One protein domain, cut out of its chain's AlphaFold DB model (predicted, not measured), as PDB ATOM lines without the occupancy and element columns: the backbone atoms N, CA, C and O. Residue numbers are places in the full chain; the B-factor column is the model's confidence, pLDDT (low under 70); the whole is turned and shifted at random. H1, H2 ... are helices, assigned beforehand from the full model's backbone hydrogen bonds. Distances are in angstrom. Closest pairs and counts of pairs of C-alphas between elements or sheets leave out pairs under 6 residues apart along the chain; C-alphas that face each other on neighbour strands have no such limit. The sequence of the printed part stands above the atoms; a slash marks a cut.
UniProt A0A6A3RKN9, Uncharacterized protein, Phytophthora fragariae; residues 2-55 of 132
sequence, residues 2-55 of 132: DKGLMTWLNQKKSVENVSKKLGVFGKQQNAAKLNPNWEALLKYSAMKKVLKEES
ATOM      1  N   ASP A   2     -45.112 -10.876 -31.908       73.38
ATOM      2  CA  ASP A   2     -45.765 -10.288 -30.722       73.38
ATOM      3  C   ASP A   2     -44.731 -10.039 -29.605       73.38
ATOM      4  O   ASP A   2     -44.120 -10.986 -29.098       73.38
ATOM      5  N   LYS A   3     -44.499  -8.765 -29.254       74.75
ATOM      6  CA  LYS A   3     -43.464  -8.340 -28.290       74.75
ATOM      7  C   LYS A   3     -43.703  -8.916 -26.885       74.75
ATOM      8  O   LYS A   3     -42.739  -9.174 -26.158       74.75
ATOM      9  N   GLY A   4     -44.961  -9.175 -26.511       87.31
ATOM     10  CA  GLY A   4     -45.306  -9.732 -25.199       87.31
ATOM     11  C   GLY A   4     -44.865 -11.189 -25.044       87.31
ATOM     12  O   GLY A   4     -44.245 -11.555 -24.043       87.31
ATOM     13  N   LEU A   5     -45.099 -12.009 -26.074       90.25
ATOM     14  CA  LEU A   5     -44.728 -13.428 -26.061       90.25
ATOM     15  C   LEU A   5     -43.211 -13.628 -26.037       90.25
ATOM     16  O   LEU A   5     -42.721 -14.479 -25.294       90.25
ATOM     17  N   MET A   6     -42.464 -12.819 -26.797       87.94
ATOM     18  CA  MET A   6     -40.999 -12.886 -26.810       87.94
ATOM     19  C   MET A   6     -40.397 -12.499 -25.454       87.94
ATOM     20  O   MET A   6     -39.452 -13.127 -24.985       87.94
ATOM     21  N   THR A   7     -40.997 -11.523 -24.768       91.88
ATOM     22  CA  THR A   7     -40.582 -11.138 -23.411       91.88
ATOM     23  C   THR A   7     -40.737 -12.303 -22.433       91.88
ATOM     24  O   THR A   7     -39.813 -12.614 -21.681       91.88
ATOM     25  N   TRP A   8     -41.880 -12.994 -22.446       91.94
ATOM     26  CA  TRP A   8     -42.077 -14.168 -21.587       91.94
ATOM     27  C   TRP A   8     -41.150 -15.329 -21.944       91.94
ATOM     28  O   TRP A   8     -40.716 -16.049 -21.040       91.94
ATOM     29  N   LEU A   9     -40.812 -15.469 -23.228       87.56
ATOM     30  CA  LEU A   9     -39.883 -16.479 -23.716       87.56
ATOM     31  C   LEU A   9     -38.463 -16.225 -23.189       87.56
ATOM     32  O   LEU A   9     -37.861 -17.129 -22.611       87.56
ATOM     33  N   ASN A  10     -37.979 -14.983 -23.284       84.81
ATOM     34  CA  ASN A  10     -36.676 -14.564 -22.753       84.81
ATOM     35  C   ASN A  10     -36.598 -14.723 -21.226       84.81
ATOM     36  O   ASN A  10     -35.567 -15.108 -20.683       84.81
ATOM     37  N   GLN A  11     -37.717 -14.511 -20.526       88.06
ATOM     38  CA  GLN A  11     -37.852 -14.770 -19.086       88.06
ATOM     39  C   GLN A  11     -37.989 -16.264 -18.738       88.06
ATOM     40  O   GLN A  11     -38.242 -16.600 -17.580       88.06
ATOM     41  N   LYS A  12     -37.885 -17.169 -19.722       83.75
ATOM     42  CA  LYS A  12     -37.995 -18.627 -19.568       83.75
ATOM     43  C   LYS A  12     -39.271 -19.077 -18.841       83.75
ATOM     44  O   LYS A  12     -39.272 -20.105 -18.159       83.75
ATOM     45  N   LYS A  13     -40.386 -18.344 -18.984       87.38
ATOM     46  CA  LYS A  13     -41.642 -18.710 -18.306       87.38
ATOM     47  C   LYS A  13     -42.149 -20.072 -18.791       87.38
ATOM     48  O   LYS A  13     -42.101 -20.392 -19.983       87.38
ATOM     49  N   SER A  14     -42.678 -20.879 -17.871       85.44
ATOM     50  CA  SER A  14     -43.380 -22.112 -18.233       85.44
ATOM     51  C   SER A  14     -44.636 -21.797 -19.052       85.44
ATOM     52  O   SER A  14     -45.226 -20.722 -18.925       85.44
ATOM     53  N   VAL A  15     -45.051 -22.745 -19.896       87.25
ATOM     54  CA  VAL A  15     -46.287 -22.613 -20.682       87.25
ATOM     55  C   VAL A  15     -47.498 -22.506 -19.751       87.25
ATOM     56  O   VAL A  15     -48.410 -21.737 -20.027       87.25
ATOM     57  N   GLU A  16     -47.467 -23.180 -18.601       86.88
ATOM     58  CA  GLU A  16     -48.470 -23.037 -17.543       86.88
ATOM     59  C   GLU A  16     -48.530 -21.617 -16.952       86.88
ATOM     60  O   GLU A  16     -49.604 -21.036 -16.816       86.88
ATOM     61  N   ASN A  17     -47.387 -21.001 -16.636       90.25
ATOM     62  CA  ASN A  17     -47.383 -19.626 -16.127       90.25
ATOM     63  C   ASN A  17     -47.926 -18.635 -17.162       90.25
ATOM     64  O   ASN A  17     -48.620 -17.681 -16.806       90.25
ATOM     65  N   VAL A  18     -47.633 -18.858 -18.443       90.81
ATOM     66  CA  VAL A  18     -48.189 -18.043 -19.528       90.81
ATOM     67  C   VAL A  18     -49.682 -18.309 -19.723       90.81
ATOM     68  O   VAL A  18     -50.439 -17.355 -19.867       90.81
ATOM     69  N   SER A  19     -50.147 -19.557 -19.637       89.69
ATOM     70  CA  SER A  19     -51.577 -19.881 -19.742       89.69
ATOM     71  C   SER A  19     -52.398 -19.257 -18.604       89.69
ATOM     72  O   SER A  19     -53.519 -18.795 -18.834       89.69
ATOM     73  N   LYS A  20     -51.824 -19.157 -17.397       91.38
ATOM     74  CA  LYS A  20     -52.395 -18.403 -16.268       91.38
ATOM     75  C   LYS A  20     -52.467 -16.904 -16.573       91.38
ATOM     76  O   LYS A  20     -53.535 -16.316 -16.443       91.38
ATOM     77  N   LYS A  21     -51.374 -16.295 -17.056       92.69
ATOM     78  CA  LYS A  21     -51.325 -14.863 -17.432       92.69
ATOM     79  C   LYS A  21     -52.283 -14.493 -18.564       92.69
ATOM     80  O   LYS A  21     -52.837 -13.404 -18.557       92.69
ATOM     81  N   LEU A  22     -52.487 -15.398 -19.514       91.00
ATOM     82  CA  LEU A  22     -53.426 -15.231 -20.623       91.00
ATOM     83  C   LEU A  22     -54.890 -15.491 -20.216       91.00
ATOM     84  O   LEU A  22     -55.792 -15.352 -21.043       91.00
ATOM     85  N   GLY A  23     -55.138 -15.884 -18.961       89.69
ATOM     86  CA  GLY A  23     -56.477 -16.157 -18.445       89.69
ATOM     87  C   GLY A  23     -57.146 -17.368 -19.095       89.69
ATOM     88  O   GLY A  23     -58.369 -17.452 -19.119       89.69
ATOM     89  N   VAL A  24     -56.376 -18.293 -19.670       87.94
ATOM     90  CA  VAL A  24     -56.890 -19.516 -20.315       87.94
ATOM     91  C   VAL A  24     -56.790 -20.738 -19.405       87.94
ATOM     92  O   VAL A  24     -57.529 -21.701 -19.596       87.94
ATOM     93  N   PHE A  25     -55.908 -20.707 -18.402       87.31
ATOM     94  CA  PHE A  25     -55.717 -21.811 -17.463       87.31
ATOM     95  C   PHE A  25     -56.985 -22.125 -16.653       87.31
ATOM     96  O   PHE A  25     -57.731 -21.226 -16.273       87.31
ATOM     97  N   GLY A  26     -57.233 -23.411 -16.392       80.75
ATOM     98  CA  GLY A  26     -58.368 -23.880 -15.585       80.75
ATOM     99  C   GLY A  26     -59.748 -23.782 -16.251       80.75
ATOM    100  O   GLY A  26     -60.704 -24.354 -15.737       80.75
ATOM    101  N   LYS A  27     -59.879 -23.116 -17.406       83.00
ATOM    102  CA  LYS A  27     -61.149 -23.046 -18.143       83.00
ATOM    103  C   LYS A  27     -61.502 -24.395 -18.776       83.00
ATOM    104  O   LYS A  27     -60.633 -25.107 -19.288       83.00
ATOM    105  N   GLN A  28     -62.801 -24.704 -18.821       82.44
ATOM    106  CA  GLN A  28     -63.312 -25.792 -19.655       82.44
ATOM    107  C   GLN A  28     -62.941 -25.556 -21.125       82.44
ATOM    108  O   GLN A  28     -62.849 -24.415 -21.578       82.44
ATOM    109  N   GLN A  29     -62.745 -26.632 -21.888       75.12
ATOM    110  CA  GLN A  29     -62.176 -26.567 -23.237       75.12
ATOM    111  C   GLN A  29     -62.913 -25.600 -24.174       75.12
ATOM    112  O   GLN A  29     -62.262 -24.840 -24.890       75.12
ATOM    113  N   ASN A  30     -64.246 -25.620 -24.175       82.38
ATOM    114  CA  ASN A  30     -65.032 -24.761 -25.060       82.38
ATOM    115  C   ASN A  30     -64.877 -23.283 -24.670       82.38
ATOM    116  O   ASN A  30     -64.613 -22.451 -25.530       82.38
ATOM    117  N   ALA A  31     -64.892 -22.974 -23.371       83.50
ATOM    118  CA  ALA A  31     -64.638 -21.624 -22.866       83.50
ATOM    119  C   ALA A  31     -63.188 -21.156 -23.094       83.50
ATOM    120  O   ALA A  31     -62.944 -19.972 -23.305       83.50
ATOM    121  N   ALA A  32     -62.213 -22.070 -23.060       81.75
ATOM    122  CA  ALA A  32     -60.812 -21.746 -23.315       81.75
ATOM    123  C   ALA A  32     -60.557 -21.400 -24.788       81.75
ATOM    124  O   ALA A  32     -59.809 -20.468 -25.055       81.75
ATOM    125  N   LYS A  33     -61.193 -22.113 -25.728       83.19
ATOM    126  CA  LYS A  33     -61.080 -21.841 -27.173       83.19
ATOM    127  C   LYS A  33     -61.731 -20.524 -27.593       83.19
ATOM    128  O   LYS A  33     -61.283 -19.920 -28.555       83.19
ATOM    129  N   LEU A  34     -62.773 -20.095 -26.881       87.50
ATOM    130  CA  LEU A  34     -63.432 -18.806 -27.107       87.50
ATOM    131  C   LEU A  34     -62.667 -17.629 -26.481       87.50
ATOM    132  O   LEU A  34     -63.023 -16.478 -26.709       87.50
ATOM    133  N   ASN A  35     -61.632 -17.892 -25.677       86.19
ATOM    134  CA  ASN A  35     -60.815 -16.828 -25.112       86.19
ATOM    135  C   ASN A  35     -59.991 -16.162 -26.237       86.19
ATOM    136  O   ASN A  35     -59.260 -16.877 -26.928       86.19
ATOM    137  N   PRO A  36     -60.018 -14.822 -26.380       89.50
ATOM    138  CA  PRO A  36     -59.219 -14.102 -27.378       89.50
ATOM    139  C   PRO A  36     -57.717 -14.432 -27.343       89.50
ATOM    140  O   PRO A  36     -57.029 -14.368 -28.357       89.50
ATOM    141  N   ASN A  37     -57.209 -14.848 -26.182       91.44
ATOM    142  CA  ASN A  37     -55.807 -15.189 -25.958       91.44
ATOM    143  C   ASN A  37     -55.463 -16.666 -26.219       91.44
ATOM    144  O   ASN A  37     -54.330 -17.090 -25.970       91.44
ATOM    145  N   TRP A  38     -56.413 -17.474 -26.697       88.88
ATOM    146  CA  TRP A  38     -56.185 -18.889 -26.994       88.88
ATOM    147  C   TRP A  38     -55.056 -19.093 -28.013       88.88
ATOM    148  O   TRP A  38     -54.114 -19.851 -27.765       88.88
ATOM    149  N   GLU A  39     -55.101 -18.354 -29.121       89.69
ATOM    150  CA  GLU A  39     -54.076 -18.423 -30.167       89.69
ATOM    151  C   GLU A  39     -52.702 -17.954 -29.665       89.69
ATOM    152  O   GLU A  39     -51.668 -18.518 -30.033       89.69
ATOM    153  N   ALA A  40     -52.670 -16.989 -28.741       91.56
ATOM    154  CA  ALA A  40     -51.431 -16.546 -28.108       91.56
ATOM    155  C   ALA A  40     -50.779 -17.664 -27.273       91.56
ATOM    156  O   ALA A  40     -49.559 -17.844 -27.333       91.56
ATOM    157  N   LEU A  41     -51.572 -18.470 -26.552       90.06
ATOM    158  CA  LEU A  41     -51.060 -19.636 -25.822       90.06
ATOM    159  C   LEU A  41     -50.501 -20.697 -26.779       90.06
ATOM    160  O   LEU A  41     -49.418 -21.240 -26.527       90.06
ATOM    161  N   LEU A  42     -51.213 -21.001 -27.869       87.88
ATOM    162  CA  LEU A  42     -50.753 -21.974 -28.865       87.88
ATOM    163  C   LEU A  42     -49.427 -21.538 -29.494       87.88
ATOM    164  O   LEU A  42     -48.478 -22.326 -29.556       87.88
ATOM    165  N   LYS A  43     -49.335 -20.263 -29.878       90.00
ATOM    166  CA  LYS A  43     -48.125 -19.667 -30.443       90.00
ATOM    167  C   LYS A  43     -46.955 -19.698 -29.462       90.00
ATOM    168  O   LYS A  43     -45.868 -20.138 -29.832       90.00
ATOM    169  N   TYR A  44     -47.175 -19.302 -28.207       89.50
ATOM    170  CA  TYR A  44     -46.141 -19.363 -27.173       89.50
ATOM    171  C   TYR A  44     -45.632 -20.793 -26.957       89.50
ATOM    172  O   TYR A  44     -44.427 -21.026 -26.892       89.50
ATOM    173  N   SER A  45     -46.547 -21.765 -26.903       85.56
ATOM    174  CA  SER A  45     -46.205 -23.182 -26.738       85.56
ATOM    175  C   SER A  45     -45.307 -23.681 -27.875       85.56
ATOM    176  O   SER A  45     -44.314 -24.364 -27.619       85.56
ATOM    177  N   ALA A  46     -45.604 -23.282 -29.117       84.00
ATOM    178  CA  ALA A  46     -44.790 -23.607 -30.283       84.00
ATOM    179  C   ALA A  46     -43.396 -22.955 -30.229       84.00
ATOM    180  O   ALA A  46     -42.403 -23.640 -30.459       84.00
ATOM    181  N   MET A  47     -43.297 -21.674 -29.850       85.69
ATOM    182  CA  MET A  47     -42.007 -20.983 -29.670       85.69
ATOM    183  C   MET A  47     -41.139 -21.677 -28.609       85.69
ATOM    184  O   MET A  47     -39.950 -21.914 -28.814       85.69
ATOM    185  N   LYS A  48     -41.750 -22.073 -27.485       80.75
ATOM    186  CA  LYS A  48     -41.072 -22.777 -26.388       80.75
ATOM    187  C   LYS A  48     -40.583 -24.161 -26.808       80.75
ATOM    188  O   LYS A  48     -39.570 -24.615 -26.286       80.75
ATOM    189  N   LYS A  49     -41.281 -24.826 -27.734       76.38
ATOM    190  CA  LYS A  49     -40.837 -26.094 -28.326       76.38
ATOM    191  C   LYS A  49     -39.542 -25.907 -29.114       76.38
ATOM    192  O   LYS A  49     -38.604 -26.647 -28.854       76.38
ATOM    193  N   VAL A  50     -39.491 -24.915 -30.008       74.94
ATOM    194  CA  VAL A  50     -38.299 -24.628 -30.827       74.94
ATOM    195  C   VAL A  50     -37.083 -24.366 -29.933       74.94
ATOM    196  O   VAL A  50     -36.050 -24.987 -30.127       74.94
ATOM    197  N   LEU A  51     -37.224 -23.560 -28.873       70.75
ATOM    198  CA  LEU A  51     -36.114 -23.325 -27.935       70.75
ATOM    199  C   LEU A  51     -35.734 -24.546 -27.080       70.75
ATOM    200  O   LEU A  51     -34.579 -24.704 -26.698       70.75
ATOM    201  N   LYS A  52     -36.695 -25.407 -26.721       65.62
ATOM    202  CA  LYS A  52     -36.421 -26.623 -25.932       65.62
ATOM    203  C   LYS A  52     -35.561 -27.638 -26.683       65.62
ATOM    204  O   LYS A  52     -34.936 -28.479 -26.036       65.62
ATOM    205  N   GLU A  53     -35.537 -27.582 -28.011       59.03
ATOM    206  CA  GLU A  53     -34.702 -28.468 -28.825       59.03
ATOM    207  C   GLU A  53     -33.198 -28.276 -28.534       59.03
ATOM    208  O   GLU A  53     -32.432 -29.205 -28.772       59.03
ATOM    209  N   GLU A  54     -32.791 -27.169 -27.895       57.72
ATOM    210  CA  GLU A  54     -31.382 -26.846 -27.629       57.72
ATOM    211  C   GLU A  54     -30.798 -27.384 -26.299       57.72
ATOM    212  O   GLU A  54     -29.586 -27.320 -26.121       57.72
ATOM    213  N   SER A  55     -31.577 -27.944 -25.349       61.12
ATOM    214  CA  SER A  55     -30.975 -28.631 -24.167       61.12
ATOM    215  C   SER A  55     -31.911 -29.503 -23.314       61.12
ATOM    216  O   SER A  55     -31.501 -30.571 -22.859       61.12
TER     217      SER A  55
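Overview. This is residues 2 to 55 of the 132 residues of an uncharacterized protein of Phytophthora fragariae (UniProt A0A6A3RKN9). Two short helices, H1 and H2, pack on a longer one, H4, whose line makes much of the longest axis. Beyond the first residues of H4 the chain makes a wide loop through the small helix H3, and residues 53 to 55 run on past the other end. The printed part has 54 residues with four named helices, H1, H2, H3 and H4 in that order, and no named strand: the class is all helix. It is compact, with a radius of gyration of the C-alphas of 11.2 A, and elongated, spanning 34 by 20 by 15 A.

Along the chain. H1 holds residues 3 to 10, from C-alpha 3 at (-43.464, -8.340, -28.290), and is 10.7 A long. H2, residues 15 to 21, measures 9.8 A, and H3 holds residues 29 to 33. H4, residues 38 to 52, is 21.2 A long and ends with C-alpha 52 at (-36.421, -26.623, -25.932).

Arrangement. H1 touches H4, the closest C-alphas being those of Leu 5 and Tyr 44, 6.2 A apart. They run the same way at a shallow tilt of 34 degrees, only just short of steep. H1 and H2 are close but not clearly touching, with the C-alphas of Trp 8 and Val 18 closest at 7.5 A; they run opposite ways at a steep tilt of 43 degrees. H2 touches H4, with the C-alphas of Val 15 and Ser 45 closest at 6.1 A. These two run opposite ways at a shallow tilt of 34 degrees, also only just short of steep. H3 is close to H4 but not clearly touching, its closest C-alphas being those of Ala 32 and Trp 38 at 6.6 A, and is apart from H1 and H2. In H1, H2, H3 and H4 every O i to N i+4 pair is within hydrogen-bond range.

Size, cuts and confidence. The two C-alphas farthest apart are those of Ala 31 and Ser 55, at 34.4 A. The printed part has no cut and no long link. Its mean pLDDT is 84.0; residues 52 to 55, of which 52 belongs to H4, are under 70.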